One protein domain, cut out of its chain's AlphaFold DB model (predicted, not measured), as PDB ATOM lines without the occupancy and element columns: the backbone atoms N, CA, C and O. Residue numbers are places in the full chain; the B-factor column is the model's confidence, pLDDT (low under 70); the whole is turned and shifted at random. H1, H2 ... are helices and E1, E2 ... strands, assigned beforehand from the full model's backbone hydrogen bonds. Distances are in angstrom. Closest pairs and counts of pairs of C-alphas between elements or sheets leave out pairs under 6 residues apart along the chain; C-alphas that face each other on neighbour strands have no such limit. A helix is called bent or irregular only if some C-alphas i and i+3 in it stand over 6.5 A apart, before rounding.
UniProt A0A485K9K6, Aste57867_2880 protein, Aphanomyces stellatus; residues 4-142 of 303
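Overview. This is residues 4 to 142 of the 303 residues of the protein "Aste57867_2880 protein" of Aphanomyces stellatus (UniProt A0A485K9K6). A long helix, H3, makes the spine of a rod-shaped model, with parts gathered at its two ends: H1 crosses its first part, and H4, H5 and H6 with a small hairpin of two strands make a head beside its last part. The short H2 sits near the H1 and H3 crossing, and residues 4 to 12 of H1 stick out. The printed part has 139 residues with six named helices, H1 to H6, then strands E1 and E2, antiparallel neighbours; the class is mostly helix. It is loose, with a radius of gyration of the C-alphas of 20.7 A, and spans 66 by 32 by 22 A.

Arrangement. Begin at H1, residues 4 to 31; its residues 17 to 25 alone touch H3, residues 48 to 81. The closest C-alphas there are those of Val 17 and Leu 54, 5.4 A apart, at a steep tilt of 38 degrees, the same way. H2, residues 36 to 43, and H1 are near each other; H2 is close to H3 but not clearly touching, Ala 43 to Leu 51 being 6.2 A between closest C-alphas. Farther along, H4, residues 89 to 100, touches H5, residues 104 to 112, at a steep tilt of 47 degrees, opposite ways; the closest C-alphas are those of Gly 100 and Gln 107, 4.2 A. H4 also touches H6, residues 116 to 126, with the C-alphas of Lys 93 and Ser 117 closest at 5.9 A. H3 and H5 are close but not clearly touching, about perpendicular at 86 degrees, with the C-alphas of Thr 71 and Phe 106 closest at 7.1 A. E1, residues 130 to 132, and E2, residues 139 to 141, form a hairpin; look for N 131 and O 140 at 3.0 A, within hydrogen-bond range. Among the pairs that are apart are H1 and H6. In H2, H4, H5 and H6 every O i to N i+4 pair is within hydrogen-bond range; H1 has 23 of 24 and H3 27 of 30.

Along the chain. Find C-alpha 4 at (281.516, 284.081, 193.465); from there H1 runs 40.6 A to C-alpha 31. H3 starts at C-alpha 48, (268.849, 298.741, 206.089), and runs 48.7 A, with a kink of 36 degrees near residue 63; it is irregular, but only just, C-alphas 48 and 51 being 6.52 A apart. E2 ends at C-alpha 141, (267.304, 284.873, 255.160).

Size, cuts and confidence. The C-alphas of Asp 4 and Glu 135 are the two farthest apart, 70.3 A. The printed part has no cut and no long link. Mean pLDDT of the printed part is 79.5; look for values under 70 at residues 4 to 8 and 59 to 70, among others.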
ATOM      1  N   ASP A   4     280.515 284.072 192.394       61.56
ATOM      2  CA  ASP A   4     281.516 284.081 193.465       61.56
ATOM      3  C   ASP A   4     281.619 285.444 194.172       61.56
ATOM      4  O   ASP A   4     281.795 285.511 195.386       61.56
ATOM      5  N   GLU A   5     281.456 286.546 193.437       52.97
ATOM      6  CA  GLU A   5     281.538 287.907 193.984       52.97
ATOM      7  C   GLU A   5     280.325 288.232 194.875       52.97
ATOM      8  O   GLU A   5     280.465 288.889 195.903       52.97
ATOM      9  N   TYR A   6     279.143 287.705 194.531       54.34
ATOM     10  CA  TYR A   6     277.932 287.838 195.348       54.34
ATOM     11  C   TYR A   6     278.020 287.033 196.655       54.34
ATOM     12  O   TYR A   6     277.579 287.498 197.704       54.34
ATOM     13  N   GLN A   7     278.614 285.837 196.610       53.03
ATOM     14  CA  GLN A   7     278.722 284.957 197.774       53.03
ATOM     15  C   GLN A   7     279.698 285.501 198.834       53.03
ATOM     16  O   GLN A   7     279.404 285.442 200.029       53.03
ATOM     17  N   ILE A   8     280.804 286.122 198.403       65.62
ATOM     18  CA  ILE A   8     281.775 286.779 199.296       65.62
ATOM     19  C   ILE A   8     281.134 287.944 200.076       65.62
ATOM     20  O   ILE A   8     281.464 288.163 201.246       65.62
ATOM     21  N   ASP A   9     280.200 288.676 199.465       76.81
ATOM     22  CA  ASP A   9     279.521 289.804 200.115       76.81
ATOM     23  C   ASP A   9     278.521 289.360 201.199       76.81
ATOM     24  O   ASP A   9     278.393 290.035 202.226       76.81
ATOM     25  N   VAL A  10     277.868 288.204 201.030       77.25
ATOM     26  CA  VAL A  10     276.936 287.649 202.031       77.25
ATOM     27  C   VAL A  10     277.684 287.150 203.269       77.25
ATOM     28  O   VAL A  10     277.343 287.536 204.385       77.25
ATOM     29  N   GLU A  11     278.756 286.372 203.101       79.50
ATOM     30  CA  GLU A  11     279.534 285.857 204.241       79.50
ATOM     31  C   GLU A  11     280.164 286.985 205.070       79.50
ATOM     32  O   GLU A  11     280.236 286.927 206.302       79.50
ATOM     33  N   LYS A  12     280.629 288.039 204.392       89.50
ATOM     34  CA  LYS A  12     281.172 289.228 205.048       89.50
ATOM     35  C   LYS A  12     280.093 289.974 205.832       89.50
ATOM     36  O   LYS A  12     280.374 290.443 206.935       89.50
ATOM     37  N   TYR A  13     278.888 290.085 205.276       91.44
ATOM     38  CA  TYR A  13     277.743 290.691 205.948       91.44
ATOM     39  C   TYR A  13     277.359 289.920 207.219       91.44
ATOM     40  O   TYR A  13     277.277 290.521 208.289       91.44
ATOM     41  N   GLU A  14     277.199 288.599 207.132       86.12
ATOM     42  CA  GLU A  14     276.834 287.758 208.280       86.12
ATOM     43  C   GLU A  14     277.885 287.818 209.392       86.12
ATOM     44  O   GLU A  14     277.556 288.009 210.565       86.12
ATOM     45  N   ARG A  15     279.173 287.739 209.027       91.31
ATOM     46  CA  ARG A  15     280.278 287.847 209.988       91.31
ATOM     47  C   ARG A  15     280.263 289.182 210.723       91.31
ATOM     48  O   ARG A  15     280.467 289.212 211.932       91.31
ATOM     49  N   ASP A  16     280.006 290.268 210.005       92.69
ATOM     50  CA  ASP A  16     279.941 291.612 210.574       92.69
ATOM     51  C   ASP A  16     278.751 291.777 211.537       92.69
ATOM     52  O   ASP A  16     278.903 292.398 212.592       92.69
ATOM     53  N   VAL A  17     277.597 291.168 211.235       87.62
ATOM     54  CA  VAL A  17     276.444 291.114 212.153       87.62
ATOM     55  C   VAL A  17     276.804 290.361 213.444       87.62
ATOM     56  O   VAL A  17     276.602 290.892 214.541       87.62
ATOM     57  N   VAL A  18     277.389 289.164 213.336       89.00
ATOM     58  CA  VAL A  18     277.757 288.318 214.490       89.00
ATOM     59  C   VAL A  18     278.866 288.946 215.338       89.00
ATOM     60  O   VAL A  18     278.796 288.946 216.573       89.00
ATOM     61  N   GLU A  19     279.892 289.511 214.699       93.56
ATOM     62  CA  GLU A  19     280.994 290.178 215.390       93.56
ATOM     63  C   GLU A  19     280.477 291.387 216.175       93.56
ATOM     64  O   GLU A  19     280.787 291.541 217.360       93.56
ATOM     65  N   MET A  20     279.626 292.209 215.557       91.38
ATOM     66  CA  MET A  20     279.030 293.359 216.230       91.38
ATOM     67  C   MET A  20     278.132 292.934 217.398       91.38
ATOM     68  O   MET A  20     278.231 293.520 218.480       91.38
ATOM     69  N   ALA A  21     277.301 291.899 217.225       85.06
ATOM     70  CA  ALA A  21     276.484 291.344 218.308       85.06
ATOM     71  C   ALA A  21     277.359 290.910 219.496       85.06
ATOM     72  O   ALA A  21     277.085 291.276 220.643       85.06
ATOM     73  N   SER A  22     278.470 290.227 219.210       86.69
ATOM     74  CA  SER A  22     279.447 289.772 220.207       86.69
ATOM     75  C   SER A  22     280.126 290.939 220.929       86.69
ATOM     76  O   SER A  22     280.239 290.934 222.154       86.69
ATOM     77  N   GLN A  23     280.524 291.989 220.202       89.69
ATOM     78  CA  GLN A  23     281.108 293.196 220.795       89.69
ATOM     79  C   GLN A  23     280.114 293.939 221.700       89.69
ATOM     80  O   GLN A  23     280.496 294.463 222.752       89.69
ATOM     81  N   ILE A  24     278.840 294.003 221.303       82.62
ATOM     82  CA  ILE A  24     277.776 294.616 222.103       82.62
ATOM     83  C   ILE A  24     277.551 293.804 223.375       82.62
ATOM     84  O   ILE A  24     277.507 294.393 224.454       82.62
ATOM     85  N   HIS A  25     277.472 292.478 223.268       78.06
ATOM     86  CA  HIS A  25     277.376 291.578 224.415       78.06
ATOM     87  C   HIS A  25     278.545 291.759 225.383       78.06
ATOM     88  O   HIS A  25     278.311 292.076 226.545       78.06
ATOM     89  N   ALA A  26     279.787 291.717 224.896       81.69
ATOM     90  CA  ALA A  26     280.972 291.935 225.722       81.69
ATOM     91  C   ALA A  26     280.963 293.309 226.421       81.69
ATOM     92  O   ALA A  26     281.374 293.438 227.574       81.69
ATOM     93  N   LYS A  27     280.472 294.364 225.753       78.88
ATOM     94  CA  LYS A  27     280.314 295.693 226.371       78.88
ATOM     95  C   LYS A  27     279.215 295.716 227.431       78.88
ATOM     96  O   LYS A  27     279.407 296.340 228.472       78.88
ATOM     97  N   VAL A  28     278.078 295.069 227.183       73.56
ATOM     98  CA  VAL A  28     276.987 294.962 228.162       73.56
ATOM     99  C   VAL A  28     277.445 294.170 229.383       73.56
ATOM    100  O   VAL A  28     277.203 294.619 230.497       73.56
ATOM    101  N   GLU A  29     278.160 293.063 229.197       66.50
ATOM    102  CA  GLU A  29     278.726 292.268 230.291       66.50
ATOM    103  C   GLU A  29     279.763 293.060 231.091       66.50
ATOM    104  O   GLU A  29     279.720 293.079 232.319       66.50
ATOM    105  N   ARG A  30     280.666 293.774 230.408       72.62
ATOM    106  CA  ARG A  30     281.744 294.525 231.065       72.62
ATOM    107  C   ARG A  30     281.273 295.800 231.764       72.62
ATOM    108  O   ARG A  30     281.874 296.197 232.758       72.62
ATOM    109  N   TYR A  31     280.250 296.472 231.233       70.12
ATOM    110  CA  TYR A  31     279.863 297.821 231.671       70.12
ATOM    111  C   TYR A  31     278.402 297.957 232.119       70.12
ATOM    112  O   TYR A  31     277.992 299.051 232.505       70.12
ATOM    113  N   GLY A  32     277.588 296.901 232.032       61.59
ATOM    114  CA  GLY A  32     276.166 296.911 232.402       61.59
ATOM    115  C   GLY A  32     275.258 297.737 231.481       61.59
ATOM    116  O   GLY A  32     274.072 297.890 231.761       61.59
ATOM    117  N   ARG A  33     275.788 298.302 230.388       68.62
ATOM    118  CA  ARG A  33     275.032 299.146 229.449       68.62
ATOM    119  C   ARG A  33     275.578 299.054 228.029       68.62
ATOM    120  O   ARG A  33     276.785 299.136 227.813       68.62
ATOM    121  N   ALA A  34     274.677 298.949 227.054       67.06
ATOM    122  CA  ALA A  34     275.011 299.132 225.645       67.06
ATOM    123  C   ALA A  34     275.011 300.631 225.316       67.06
ATOM    124  O   ALA A  34     274.071 301.351 225.659       67.06
ATOM    125  N   VAL A  35     276.048 301.111 224.631       74.06
ATOM    126  CA  VAL A  35     276.098 302.501 224.160       74.06
ATOM    127  C   VAL A  35     275.278 302.604 222.872       74.06
ATOM    128  O   VAL A  35     275.775 302.348 221.778       74.06
ATOM    129  N   VAL A  36     273.993 302.944 223.014       68.25
ATOM    130  CA  VAL A  36     273.016 303.021 221.907       68.25
ATOM    131  C   VAL A  36     273.457 303.999 220.809       68.25
ATOM    132  O   VAL A  36     273.221 303.743 219.630       68.25
ATOM    133  N   SER A  37     274.155 305.082 221.166       70.56
ATOM    134  CA  SER A  37     274.655 306.069 220.199       70.56
ATOM    135  C   SER A  37     275.687 305.484 219.232       70.56
ATOM    136  O   SER A  37     275.600 305.721 218.032       70.56
ATOM    137  N   THR A  38     276.606 304.645 219.719       76.56
ATOM    138  CA  THR A  38     277.615 303.994 218.869       76.56
ATOM    139  C   THR A  38     276.968 303.038 217.868       76.56
ATOM    140  O   THR A  38     277.396 302.950 216.723       76.56
ATOM    141  N   LEU A  39     275.905 302.354 218.286       78.19
ATOM    142  CA  LEU A  39     275.161 301.399 217.465       78.19
ATOM    143  C   LEU A  39     274.404 302.111 216.334       78.19
ATOM    144  O   LEU A  39     274.420 301.657 215.192       78.19
ATOM    145  N   TYR A  40     273.819 303.272 216.637       79.25
ATOM    146  CA  TYR A  40     273.162 304.130 215.652       79.25
ATOM    147  C   TYR A  40     274.146 304.676 214.607       79.25
ATOM    148  O   TYR A  40     273.851 304.673 213.412       79.25
ATOM    149  N   ASP A  41     275.335 305.106 215.033       83.12
ATOM    150  CA  ASP A  41     276.348 305.632 214.115       83.12
ATOM    151  C   ASP A  41     276.946 304.557 213.201       83.12
ATOM    152  O   ASP A  41     277.237 304.839 212.037       83.12
ATOM    153  N   VAL A  42     277.070 303.319 213.690       87.00
ATOM    154  CA  VAL A  42     277.452 302.169 212.856       87.00
ATOM    155  C   VAL A  42     276.334 301.828 211.868       87.00
ATOM    156  O   VAL A  42     276.611 301.677 210.679       87.00
ATOM    157  N   ALA A  43     275.074 301.790 212.316       85.62
ATOM    158  CA  ALA A  43     273.929 301.433 211.475       85.62
ATOM    159  C   ALA A  43     273.743 302.372 210.267       85.62
ATOM    160  O   ALA A  43     273.364 301.912 209.195       85.62
ATOM    161  N   LYS A  44     274.084 303.665 210.388       88.31
ATOM    162  CA  LYS A  44     274.036 304.633 209.267       88.31
ATOM    163  C   LYS A  44     274.892 304.237 208.060       88.31
ATOM    164  O   LYS A  44     274.649 304.725 206.962       88.31
ATOM    165  N   ARG A  45     275.934 303.426 208.271       91.56
ATOM    166  CA  ARG A  45     276.900 303.020 207.234       91.56
ATOM    167  C   ARG A  45     276.657 301.599 206.727       91.56
ATOM    168  O   ARG A  45     277.503 301.060 206.017       91.56
ATOM    169  N   LYS A  46     275.554 300.970 207.132       91.94
ATOM    170  CA  LYS A  46     275.237 299.570 206.848       91.94
ATOM    171  C   LYS A  46     273.931 299.466 206.050       91.94
ATOM    172  O   LYS A  46     273.145 300.417 206.049       91.94
ATOM    173  N   PRO A  47     273.684 298.341 205.356       90.75
ATOM    174  CA  PRO A  47     272.411 298.107 204.683       90.75
ATOM    175  C   PRO A  47     271.221 298.196 205.657       90.75
ATOM    176  O   PRO A  47     271.375 297.838 206.824       90.75
ATOM    177  N   PRO A  48     270.015 298.595 205.209       80.69
ATOM    178  CA  PRO A  48     268.849 298.741 206.089       80.69
ATOM    179  C   PRO A  48     268.474 297.474 206.877       80.69
ATOM    180  O   PRO A  48     268.022 297.574 208.016       80.69
ATOM    181  N   ALA A  49     268.693 296.291 206.294       82.69
ATOM    182  CA  ALA A  49     268.437 295.001 206.942       82.69
ATOM    183  C   ALA A  49     269.413 294.699 208.096       82.69
ATOM    184  O   ALA A  49     269.046 294.010 209.042       82.69
ATOM    185  N   TRP A  50     270.610 295.296 208.083       91.38
ATOM    186  CA  TRP A  50     271.684 294.994 209.034       91.38
ATOM    187  C   TRP A  50     271.280 295.227 210.482       91.38
ATOM    188  O   TRP A  50     271.578 294.415 211.350       91.38
ATOM    189  N   LEU A  51     270.567 296.323 210.762       78.56
ATOM    190  CA  LEU A  51     270.119 296.608 212.123       78.56
ATOM    191  C   LEU A  51     269.073 295.588 212.588       78.56
ATOM    192  O   LEU A  51     269.075 295.205 213.753       78.56
ATOM    193  N   HIS A  52     268.186 295.154 211.693       75.81
ATOM    194  CA  HIS A  52     267.175 294.155 212.017       75.81
ATOM    195  C   HIS A  52     267.823 292.794 212.300       75.81
ATOM    196  O   HIS A  52     267.508 292.180 213.317       75.81
ATOM    197  N   ASP A  53     268.780 292.378 211.472       80.31
ATOM    198  CA  ASP A  53     269.505 291.115 211.636       80.31
ATOM    199  C   ASP A  53     270.406 291.139 212.874       80.31
ATOM    200  O   ASP A  53     270.434 290.180 213.637       80.31
ATOM    201  N   LEU A  54     271.047 292.275 213.164       81.50
ATOM    202  CA  LEU A  54     271.781 292.488 214.411       81.50
ATOM    203  C   LEU A  54     270.864 292.401 215.634       81.50
ATOM    204  O   LEU A  54     271.228 291.791 216.636       81.50
ATOM    205  N   LEU A  55     269.677 293.008 215.588       77.94
ATOM    206  CA  LEU A  55     268.707 292.915 216.679       77.94
ATOM    207  C   LEU A  55     268.157 291.495 216.828       77.94
ATOM    208  O   LEU A  55     267.941 291.057 217.961       77.94
ATOM    209  N   ALA A  56     267.950 290.780 215.721       70.75
ATOM    210  CA  ALA A  56     267.571 289.375 215.720       70.75
ATOM    211  C   ALA A  56     268.675 288.525 216.359       70.75
ATOM    212  O   ALA A  56     268.388 287.833 217.327       70.75
ATOM    213  N   GLU A  57     269.935 288.677 215.950       81.69
ATOM    214  CA  GLU A  57     271.090 287.958 216.502       81.69
ATOM    215  C   GLU A  57     271.331 288.281 217.985       81.69
ATOM    216  O   GLU A  57     271.538 287.393 218.812       81.69
ATOM    217  N   LEU A  58     271.186 289.548 218.386       74.56
ATOM    218  CA  LEU A  58     271.177 289.955 219.797       74.56
ATOM    219  C   LEU A  58     270.003 289.341 220.571       74.56
ATOM    220  O   LEU A  58     270.045 289.242 221.794       74.56
ATOM    221  N   THR A  59     268.928 288.948 219.893       65.38
ATOM    222  CA  THR A  59     267.759 288.308 220.508       65.38
ATOM    223  C   THR A  59     267.875 286.777 220.519       65.38
ATOM    224  O   THR A  59     267.438 286.143 221.480       65.38
ATOM    225  N   THR A  60     268.545 286.184 219.535       62.97
ATOM    226  CA  THR A  60     268.888 284.756 219.483       62.97
ATOM    227  C   THR A  60     269.996 284.429 220.484       62.97
ATOM    228  O   THR A  60     269.903 283.472 221.243       62.97
ATOM    229  N   SER A  61     271.002 285.289 220.618       57.41
ATOM    230  CA  SER A  61     271.993 285.190 221.697       57.41
ATOM    231  C   SER A  61     271.375 285.487 223.073       57.41
ATOM    232  O   SER A  61     271.739 284.847 224.067       57.41
ATOM    233  N   LYS A  62     270.330 286.333 223.146       47.28
ATOM    234  CA  LYS A  62     269.466 286.403 224.336       47.28
ATOM    235  C   LYS A  62     268.764 285.088 224.631       47.28
ATOM    236  O   LYS A  62     268.321 284.960 225.751       47.28
ATOM    237  N   GLN A  63     268.658 284.101 223.747       47.41
ATOM    238  CA  GLN A  63     268.059 282.804 224.087       47.41
ATOM    239  C   GLN A  63     268.882 282.061 225.162       47.41
ATOM    240  O   GLN A  63     268.300 281.396 226.019       47.41
ATOM    241  N   ARG A  64     270.205 282.308 225.234       49.66
ATOM    242  CA  ARG A  64     271.047 281.948 226.396       49.66
ATOM    243  C   ARG A  64     270.781 282.838 227.616       49.66
ATOM    244  O   ARG A  64     270.762 282.361 228.738       49.66
ATOM    245  N   ILE A  65     270.502 284.125 227.426       46.25
ATOM    246  CA  ILE A  65     270.117 285.037 228.524       46.25
ATOM    247  C   ILE A  65     268.701 284.717 229.051       46.25
ATOM    248  O   ILE A  65     268.424 284.887 230.231       46.25
ATOM    249  N   TYR A  66     267.803 284.214 228.203       47.78
ATOM    250  CA  TYR A  66     266.452 283.769 228.520       47.78
ATOM    251  C   TYR A  66     266.489 282.421 229.225       47.78
ATOM    252  O   TYR A  66     265.702 282.240 230.150       47.78
ATOM    253  N   SER A  67     267.409 281.515 228.858       57.22
ATOM    254  CA  SER A  67     267.674 280.342 229.691       57.22
ATOM    255  C   SER A  67     268.183 280.801 231.053       57.22
ATOM    256  O   SER A  67     267.537 280.485 232.035       57.22
ATOM    257  N   VAL A  68     269.185 281.682 231.134       55.66
ATOM    258  CA  VAL A  68     269.692 282.212 232.415       55.66
ATOM    259  C   VAL A  68     268.612 282.922 233.239       55.66
ATOM    260  O   VAL A  68     268.542 282.702 234.440       55.66
ATOM    261  N   ALA A  69     267.731 283.726 232.641       57.84
ATOM    262  CA  ALA A  69     266.649 284.411 233.356       57.84
ATOM    263  C   ALA A  69     265.558 283.435 233.829       57.84
ATOM    264  O   ALA A  69     265.077 283.541 234.959       57.84
ATOM    265  N   LYS A  70     265.193 282.453 232.994       68.12
ATOM    266  CA  LYS A  70     264.274 281.369 233.371       68.12
ATOM    267  C   LYS A  70     264.871 280.531 234.503       68.12
ATOM    268  O   LYS A  70     264.182 280.252 235.483       68.12
ATOM    269  N   THR A  71     266.157 280.215 234.404       73.12
ATOM    270  CA  THR A  71     266.936 279.511 235.420       73.12
ATOM    271  C   THR A  71     267.042 280.356 236.687       73.12
ATOM    272  O   THR A  71     266.826 279.835 237.771       73.12
ATOM    273  N   GLN A  72     267.235 281.673 236.591       78.62
ATOM    274  CA  GLN A  72     267.275 282.571 237.745       78.62
ATOM    275  C   GLN A  72     265.946 282.564 238.504       78.62
ATOM    276  O   GLN A  72     265.947 282.415 239.725       78.62
ATOM    277  N   ARG A  73     264.813 282.693 237.799       82.94
ATOM    278  CA  ARG A  73     263.477 282.578 238.403       82.94
ATOM    279  C   ARG A  73     263.328 281.241 239.126       82.94
ATOM    280  O   ARG A  73     262.928 281.226 240.288       82.94
ATOM    281  N   ALA A  74     263.637 280.139 238.445       82.88
ATOM    282  CA  ALA A  74     263.500 278.795 238.997       82.88
ATOM    283  C   ALA A  74     264.383 278.599 240.237       82.88
ATOM    284  O   ALA A  74     263.885 278.172 241.273       82.88
ATOM    285  N   ILE A  75     265.655 279.002 240.166       84.88
ATOM    286  CA  ILE A  75     266.615 278.912 241.270       84.88
ATOM    287  C   ILE A  75     266.154 279.749 242.457       84.88
ATOM    288  O   ILE A  75     266.113 279.240 243.569       84.88
ATOM    289  N   VAL A  76     265.795 281.020 242.254       88.06
ATOM    290  CA  VAL A  76     265.399 281.890 243.370       88.06
ATOM    291  C   VAL A  76     264.132 281.358 244.040       88.06
ATOM    292  O   VAL A  76     264.084 281.322 245.265       88.06
ATOM    293  N   ARG A  77     263.139 280.892 243.268       87.31
ATOM    294  CA  ARG A  77     261.926 280.275 243.833       87.31
ATOM    295  C   ARG A  77     262.234 278.987 244.586       87.31
ATOM    296  O   ARG A  77     261.751 278.816 245.697       87.31
ATOM    297  N   PHE A  78     263.057 278.114 244.011       86.19
ATOM    298  CA  PHE A  78     263.468 276.870 244.652       86.19
ATOM    299  C   PHE A  78     264.214 277.133 245.968       86.19
ATOM    300  O   PHE A  78     263.838 276.615 247.014       86.19
ATOM    301  N   LEU A  79     265.225 278.004 245.947       90.19
ATOM    302  CA  LEU A  79     265.990 278.351 247.145       90.19
ATOM    303  C   LEU A  79     265.101 279.027 248.194       90.19
ATOM    304  O   LEU A  79     265.238 278.745 249.380       90.19
ATOM    305  N   TYR A  80     264.150 279.861 247.768       90.00
ATOM    306  CA  TYR A  80     263.166 280.463 248.662       90.00
ATOM    307  C   TYR A  80     262.225 279.422 249.297       90.00
ATOM    308  O   TYR A  80     261.916 279.515 250.489       90.00
ATOM    309  N   ALA A  81     261.801 278.399 248.552       88.50
ATOM    310  CA  ALA A  81     261.038 277.277 249.099       88.50
ATOM    311  C   ALA A  81     261.865 276.490 250.134       88.50
ATOM    312  O   ALA A  81     261.365 276.136 251.200       88.50
ATOM    313  N   CYS A  82     263.167 276.325 249.885       89.12
ATOM    314  CA  CYS A  82     264.105 275.650 250.785       89.12
ATOM    315  C   CYS A  82     264.696 276.550 251.886       89.12
ATOM    316  O   CYS A  82     265.609 276.120 252.594       89.12
ATOM    317  N   ARG A  83     264.200 277.781 252.071       91.12
ATOM    318  CA  ARG A  83     264.825 278.796 252.942       91.12
ATOM    319  C   ARG A  83     265.114 278.328 254.371       91.12
ATOM    320  O   ARG A  83     266.170 278.627 254.913       91.12
ATOM    321  N   ASN A  84     264.230 277.520 254.957       89.00
ATOM    322  CA  ASN A  84     264.386 277.009 256.327       89.00
ATOM    323  C   ASN A  84     265.542 275.998 256.475       89.00
ATOM    324  O   ASN A  84     266.013 275.754 257.589       89.00
ATOM    325  N   SER A  85     265.987 275.417 255.357       88.94
ATOM    326  CA  SER A  85     267.072 274.429 255.285       88.94
ATOM    327  C   SER A  85     268.410 275.034 254.850       88.94
ATOM    328  O   SER A  85     269.434 274.370 254.936       88.94
ATOM    329  N   LEU A  86     268.424 276.288 254.389       89.81
ATOM    330  CA  LEU A  86     269.619 276.988 253.914       89.81
ATOM    331  C   LEU A  86     270.254 277.793 255.055       89.81
ATOM    332  O   LEU A  86     269.913 278.960 255.238       89.81
ATOM    333  N   ARG A  87     271.165 277.176 255.824       89.62
ATOM    334  CA  ARG A  87     271.849 277.804 256.980       89.62
ATOM    335  C   ARG A  87     273.360 277.968 256.805       89.62
ATOM    336  O   ARG A  87     273.998 278.684 257.578       89.62
ATOM    337  N   SER A  88     273.934 277.282 255.825       89.62
ATOM    338  CA  SER A  88     275.365 277.220 255.524       89.62
ATOM    339  C   SER A  88     275.606 277.204 254.002       89.62
ATOM    340  O   SER A  88     274.707 276.932 253.205       89.62
ATOM    341  N   GLU A  89     276.843 277.465 253.571       88.81
ATOM    342  CA  GLU A  89     277.225 277.373 252.149       88.81
ATOM    343  C   GLU A  89     277.190 275.908 251.698       88.81
ATOM    344  O   GLU A  89     276.941 275.595 250.535       88.81
ATOM    345  N   ILE A  90     277.427 275.001 252.648       90.75
ATOM    346  CA  ILE A  90     277.342 273.559 252.455       90.75
ATOM    347  C   ILE A  90     275.901 273.176 252.102       90.75
ATOM    348  O   ILE A  90     275.703 272.447 251.129       90.75
ATOM    349  N   ASP A  91     274.903 273.728 252.799       91.31
ATOM    350  CA  ASP A  91     273.486 273.499 252.484       91.31
ATOM    351  C   ASP A  91     273.149 273.982 251.073       91.31
ATOM    352  O   ASP A  91     272.501 273.266 250.311       91.31
ATOM    353  N   LEU A  92     273.654 275.161 250.684       90.94
ATOM    354  CA  LEU A  92     273.484 275.673 249.324       90.94
ATOM    355  C   LEU A  92     274.096 274.728 248.289       90.94
ATOM    356  O   LEU A  92     273.439 274.397 247.307       90.94
ATOM    357  N   LYS A  93     275.337 274.273 248.493       91.31
ATOM    358  CA  LYS A  93     276.002 273.326 247.582       91.31
ATOM    359  C   LYS A  93     275.211 272.027 247.455       91.31
ATOM    360  O   LYS A  93     275.038 271.531 246.346       91.31
ATOM    361  N   ASN A  94     274.709 271.497 248.567       91.19
ATOM    362  CA  ASN A  94     273.915 270.271 248.577       91.19
ATOM    363  C   ASN A  94     272.587 270.452 247.828       91.19
ATOM    364  O   ASN A  94     272.227 269.608 247.011       91.19
ATOM    365  N   LEU A  95     271.904 271.579 248.034       90.25
ATOM    366  CA  LEU A  95     270.656 271.900 247.341       90.25
ATOM    367  C   LEU A  95     270.858 272.157 245.842       90.25
ATOM    368  O   LEU A  95     270.064 271.688 245.033       90.25
ATOM    369  N   LEU A  96     271.937 272.838 245.445       89.50
ATOM    370  CA  LEU A  96     272.264 273.034 244.028       89.50
ATOM    371  C   LEU A  96     272.599 271.703 243.338       89.50
ATOM    372  O   LEU A  96     272.149 271.476 242.220       89.50
ATOM    373  N   ARG A  97     273.309 270.785 244.009       88.25
ATOM    374  CA  ARG A  97     273.523 269.425 243.482       88.25
ATOM    375  C   ARG A  97     272.207 268.671 243.314       88.25
ATOM    376  O   ARG A  97     272.004 268.060 242.271       88.25
ATOM    377  N   ALA A  98     271.303 268.767 244.293       85.19
ATOM    378  CA  ALA A  98     269.975 268.165 244.205       85.19
ATOM    379  C   ALA A  98     269.178 268.711 243.005       85.19
ATOM    380  O   ALA A  98     268.633 267.928 242.231       85.19
ATOM    381  N   CYS A  99     269.203 270.031 242.780       80.81
ATOM    382  CA  CYS A  99     268.624 270.672 241.590       80.81
ATOM    383  C   CYS A  99     269.183 270.147 240.268       80.81
ATOM    384  O   CYS A  99     268.440 270.034 239.294       80.81
ATOM    385  N   GLY A 100     270.470 269.796 240.231       79.19
ATOM    386  CA  GLY A 100     271.115 269.178 239.072       79.19
ATOM    387  C   GLY A 100     270.404 267.922 238.574       79.19
ATOM    388  O   GLY A 100     270.428 267.645 237.384       79.19
ATOM    389  N   HIS A 101     269.719 267.184 239.445       79.62
ATOM    390  CA  HIS A 101     269.003 265.972 239.047       79.62
ATOM    391  C   HIS A 101     267.638 266.238 238.399       79.62
ATOM    392  O   HIS A 101     267.037 265.316 237.854       79.62
ATOM    393  N   LEU A 102     267.139 267.475 238.457       69.44
ATOM    394  CA  LEU A 102     265.761 267.814 238.093       69.44
ATOM    395  C   LEU A 102     265.659 268.531 236.744       69.44
ATOM    396  O   LEU A 102     264.618 268.471 236.093       69.44
ATOM    397  N   ASP A 103     266.734 269.190 236.313       79.25
ATOM    398  CA  ASP A 103     266.801 269.885 235.031       79.25
ATOM    399  C   ASP A 103     268.190 269.710 234.403       79.25
ATOM    400  O   ASP A 103     269.191 270.227 234.903       79.25
ATOM    401  N   HIS A 104     268.248 269.006 233.269       78.94
ATOM    402  CA  HIS A 104     269.481 268.763 232.517       78.94
ATOM    403  C   HIS A 104     270.163 270.068 232.072       78.94
ATOM    404  O   HIS A 104     271.394 270.145 232.026       78.94
ATOM    405  N   ALA A 105     269.392 271.114 231.754       75.88
ATOM    406  CA  ALA A 105     269.957 272.408 231.379       75.88
ATOM    407  C   ALA A 105     270.646 273.069 232.581       75.88
ATOM    408  O   ALA A 105     271.755 273.589 232.449       75.88
ATOM    409  N   PHE A 106     270.027 272.986 233.762       79.62
ATOM    410  CA  PHE A 106     270.645 273.441 235.004       79.62
ATOM    411  C   PHE A 106     271.872 272.596 235.363       79.62
ATOM    412  O   PHE A 106     272.888 273.158 235.755       79.62
ATOM    413  N   GLN A 107     271.822 271.273 235.188       83.38
ATOM    414  CA  GLN A 107     272.954 270.381 235.453       83.38
ATOM    415  C   GLN A 107     274.162 270.703 234.572       83.38
ATOM    416  O   GLN A 107     275.289 270.774 235.059       83.38
ATOM    417  N   THR A 108     273.918 270.926 233.279       81.12
ATOM    418  CA  THR A 108     274.955 271.309 232.313       81.12
ATOM    419  C   THR A 108     275.610 272.615 232.754       81.12
ATOM    420  O   THR A 108     276.822 272.669 232.940       81.12
ATOM    421  N   TRP A 109     274.795 273.629 233.055       78.38
ATOM    422  CA  TRP A 109     275.273 274.915 233.557       78.38
ATOM    423  C   TRP A 109     276.025 274.804 234.897       78.38
ATOM    424  O   TRP A 109     277.057 275.447 235.087       78.38
ATOM    425  N   HIS A 110     275.545 273.961 235.815       83.56
ATOM    426  CA  HIS A 110     276.187 273.682 237.102       83.56
ATOM    427  C   HIS A 110     277.583 273.076 236.922       83.56
ATOM    428  O   HIS A 110     278.501 273.442 237.649       83.56
ATOM    429  N   ASN A 111     277.752 272.178 235.951       84.94
ATOM    430  CA  ASN A 111     279.037 271.541 235.666       84.94
ATOM    431  C   ASN A 111     280.020 272.478 234.944       84.94
ATOM    432  O   ASN A 111     281.225 272.344 235.131       84.94
ATOM    433  N   GLU A 112     279.521 273.425 234.148       82.31
ATOM    434  CA  GLU A 112     280.341 274.431 233.453       82.31
ATOM    435  C   GLU A 112     280.834 275.554 234.383       82.31
ATOM    436  O   GLU A 112     281.872 276.166 234.129       82.31
ATOM    437  N   CYS A 113     280.108 275.842 235.466       78.50
ATOM    438  CA  CYS A 113     280.421 276.941 236.375       78.50
ATOM    439  C   CYS A 113     281.241 276.484 237.589       78.50
ATOM    440  O   CYS A 113     280.698 276.176 238.657       78.50
ATOM    441  N   GLU A 114     282.568 276.547 237.467       79.56
ATOM    442  CA  GLU A 114     283.474 276.419 238.609       79.56
ATOM    443  C   GLU A 114     283.160 277.546 239.616       79.56
ATOM    444  O   GLU A 114     283.342 278.728 239.327       79.56
ATOM    445  N   ASN A 115     282.651 277.193 240.802       83.88
ATOM    446  CA  ASN A 115     282.146 278.105 241.850       83.88
ATOM    447  C   ASN A 115     280.703 278.623 241.699       83.88
ATOM    448  O   ASN A 115     280.379 279.701 242.213       83.88
ATOM    449  N   LEU A 116     279.797 277.847 241.098       84.06
ATOM    450  CA  LEU A 116     278.376 278.204 241.038       84.06
ATOM    451  C   LEU A 116     277.773 278.598 242.407       84.06
ATOM    452  O   LEU A 116     277.027 279.570 242.488       84.06
ATOM    453  N   SER A 117     278.127 277.915 243.500       86.50
ATOM    454  CA  SER A 117     277.632 278.262 244.846       86.50
ATOM    455  C   SER A 117     277.970 279.698 245.247       86.50
ATOM    456  O   SER A 117     277.135 280.390 245.823       86.50
ATOM    457  N   LYS A 118     279.168 280.175 244.894       82.88
ATOM    458  CA  LYS A 118     279.608 281.545 245.167       82.88
ATOM    459  C   LYS A 118     278.831 282.548 244.318       82.88
ATOM    460  O   LYS A 118     278.403 283.572 244.840       82.88
ATOM    461  N   LEU A 119     278.602 282.240 243.039       80.88
ATOM    462  CA  LEU A 119     277.786 283.068 242.146       80.88
ATOM    463  C   LEU A 119     276.348 283.202 242.668       80.88
ATOM    464  O   LEU A 119     275.820 284.308 242.750       80.88
ATOM    465  N   ILE A 120     275.728 282.086 243.059       86.19
ATOM    466  CA  ILE A 120     274.380 282.081 243.638       86.19
ATOM    467  C   ILE A 120     274.357 282.815 244.981       86.19
ATOM    468  O   ILE A 120     273.431 283.581 245.229       86.19
ATOM    469  N   GLY A 121     275.390 282.653 245.812       85.25
ATOM    470  CA  GLY A 121     275.557 283.420 247.045       85.25
ATOM    471  C   GLY A 121     275.558 284.930 246.795       85.25
ATOM    472  O   GLY A 121     274.755 285.653 247.382       85.25
ATOM    473  N   LEU A 122     276.384 285.393 245.851       81.25
ATOM    474  CA  LEU A 122     276.438 286.800 245.439       81.25
ATOM    475  C   LEU A 122     275.098 287.292 244.887       81.25
ATOM    476  O   LEU A 122     274.671 288.397 245.217       81.25
ATOM    477  N   LEU A 123     274.415 286.473 244.084       85.50
ATOM    478  CA  LEU A 123     273.094 286.806 243.567       85.50
ATOM    479  C   LEU A 123     272.088 286.995 244.707       85.50
ATOM    480  O   LEU A 123     271.388 288.001 244.755       85.50
ATOM    481  N   LEU A 124     271.993 286.039 245.624       88.50
ATOM    482  CA  LEU A 124     271.050 286.106 246.735       88.50
ATOM    483  C   LEU A 124     271.355 287.283 247.678       88.50
ATOM    484  O   LEU A 124     270.423 287.933 248.149       88.50
ATOM    485  N   MET A 125     272.634 287.612 247.892       86.00
ATOM    486  CA  MET A 125     273.036 288.836 248.594       86.00
ATOM    487  C   MET A 125     272.581 290.095 247.847       86.00
ATOM    488  O   MET A 125     272.010 291.001 248.449       86.00
ATOM    489  N   GLN A 126     272.779 290.151 246.525       85.69
ATOM    490  CA  GLN A 126     272.343 291.277 245.695       85.69
ATOM    491  C   GLN A 126     270.819 291.466 245.728       85.69
ATOM    492  O   GLN A 126     270.337 292.597 245.674       85.69
ATOM    493  N   LEU A 127     270.060 290.373 245.824       86.69
ATOM    494  CA  LEU A 127     268.602 290.389 245.950       86.69
ATOM    495  C   LEU A 127     268.113 290.712 247.378       86.69
ATOM    496  O   LEU A 127     266.904 290.683 247.605       86.69
ATOM    497  N   ASP A 128     269.024 290.987 248.324       88.50
ATOM    498  CA  ASP A 128     268.748 291.136 249.766       88.50
ATOM    499  C   ASP A 128     267.910 289.960 250.302       88.50
ATOM    500  O   ASP A 128     267.055 290.124 251.165       88.50
ATOM    501  N   LEU A 129     268.125 288.766 249.739       87.81
ATOM    502  CA  LEU A 129     267.547 287.510 250.218       87.81
ATOM    503  C   LEU A 129     268.442 286.871 251.273       87.81
ATOM    504  O   LEU A 129     267.961 286.082 252.081       87.81
ATOM    505  N   TRP A 130     269.729 287.215 251.252       87.56
ATOM    506  CA  TRP A 130     270.756 286.546 252.021       87.56
ATOM    507  C   TRP A 130     271.702 287.535 252.700       87.56
ATOM    508  O   TRP A 130     272.299 288.377 252.029       87.56
ATOM    509  N   ARG A 131     271.878 287.410 254.022       86.69
ATOM    510  CA  ARG A 131     272.940 288.079 254.782       86.69
ATOM    511  C   ARG A 131     273.878 287.081 255.449       86.69
ATOM    512  O   ARG A 131     273.454 286.057 255.982       86.69
ATOM    513  N   THR A 132     275.163 287.417 255.418       82.69
ATOM    514  CA  THR A 132     276.219 286.758 256.187       82.69
ATOM    515  C   THR A 132     276.294 287.388 257.567       82.69
ATOM    516  O   THR A 132     276.558 288.585 257.678       82.69
ATOM    517  N   THR A 133     276.103 286.597 258.618       81.69
ATOM    518  CA  THR A 133     276.432 287.036 259.978       81.69
ATOM    519  C   THR A 133     277.941 286.906 260.182       81.69
ATOM    520  O   THR A 133     278.490 285.824 259.945       81.69
ATOM    521  N   GLU A 134     278.602 287.980 260.621       74.12
ATOM    522  CA  GLU A 134     280.066 288.047 260.782       74.12
ATOM    523  C   GLU A 134     280.623 286.940 261.688       74.12
ATOM    524  O   GLU A 134     281.739 286.471 261.487       74.12
ATOM    525  N   GLU A 135     279.834 286.467 262.651       71.75
ATOM    526  CA  GLU A 135     280.361 285.636 263.731       71.75
ATOM    527  C   GLU A 135     280.574 284.160 263.366       71.75
ATOM    528  O   GLU A 135     281.315 283.479 264.071       71.75
ATOM    529  N   ARG A 136     279.930 283.615 262.319       66.44
ATOM    530  CA  ARG A 136     279.934 282.147 262.089       66.44
ATOM    531  C   ARG A 136     279.844 281.671 260.640       66.44
ATOM    532  O   ARG A 136     279.715 280.472 260.410       66.44
ATOM    533  N   GLY A 137     279.827 282.576 259.658       70.62
ATOM    534  CA  GLY A 137     279.473 282.188 258.284       70.62
ATOM    535  C   GLY A 137     278.071 281.565 258.195       70.62
ATOM    536  O   GLY A 137     277.765 280.844 257.245       70.62
ATOM    537  N   HIS A 138     277.237 281.815 259.212       79.69
ATOM    538  CA  HIS A 138     275.827 281.502 259.170       79.69
ATOM    539  C   HIS A 138     275.107 282.517 258.309       79.69
ATOM    540  O   HIS A 138     275.533 283.652 258.062       79.69
ATOM    541  N   PHE A 139     274.001 282.016 257.820       80.75
ATOM    542  CA  PHE A 139     273.306 282.554 256.699       80.75
ATOM    543  C   PHE A 139     271.876 282.748 257.131       80.75
ATOM    544  O   PHE A 139     271.164 281.790 257.427       80.75
ATOM    545  N   GLU A 140     271.491 284.013 257.204       84.62
ATOM    546  CA  GLU A 140     270.141 284.391 257.568       84.62
ATOM    547  C   GLU A 140     269.426 284.880 256.322       84.62
ATOM    548  O   GLU A 140     269.915 285.741 255.576       84.62
ATOM    549  N   TRP A 141     268.251 284.301 256.094       84.75
ATOM    550  CA  TRP A 141     267.304 284.873 255.160       84.75
ATOM    551  C   TRP A 141     266.861 286.206 255.721       84.75
ATOM    552  O   TRP A 141     266.427 286.264 256.872       84.75
ATOM    553  N   CYS A 142     266.967 287.263 254.918       83.50
ATOM    554  CA  CYS A 142     266.448 288.562 255.313       83.50
ATOM    555  C   CYS A 142     264.978 288.386 255.674       83.50
ATOM    556  O   CYS A 142     264.145 288.092 254.806       83.50
TER     557      CYS A 142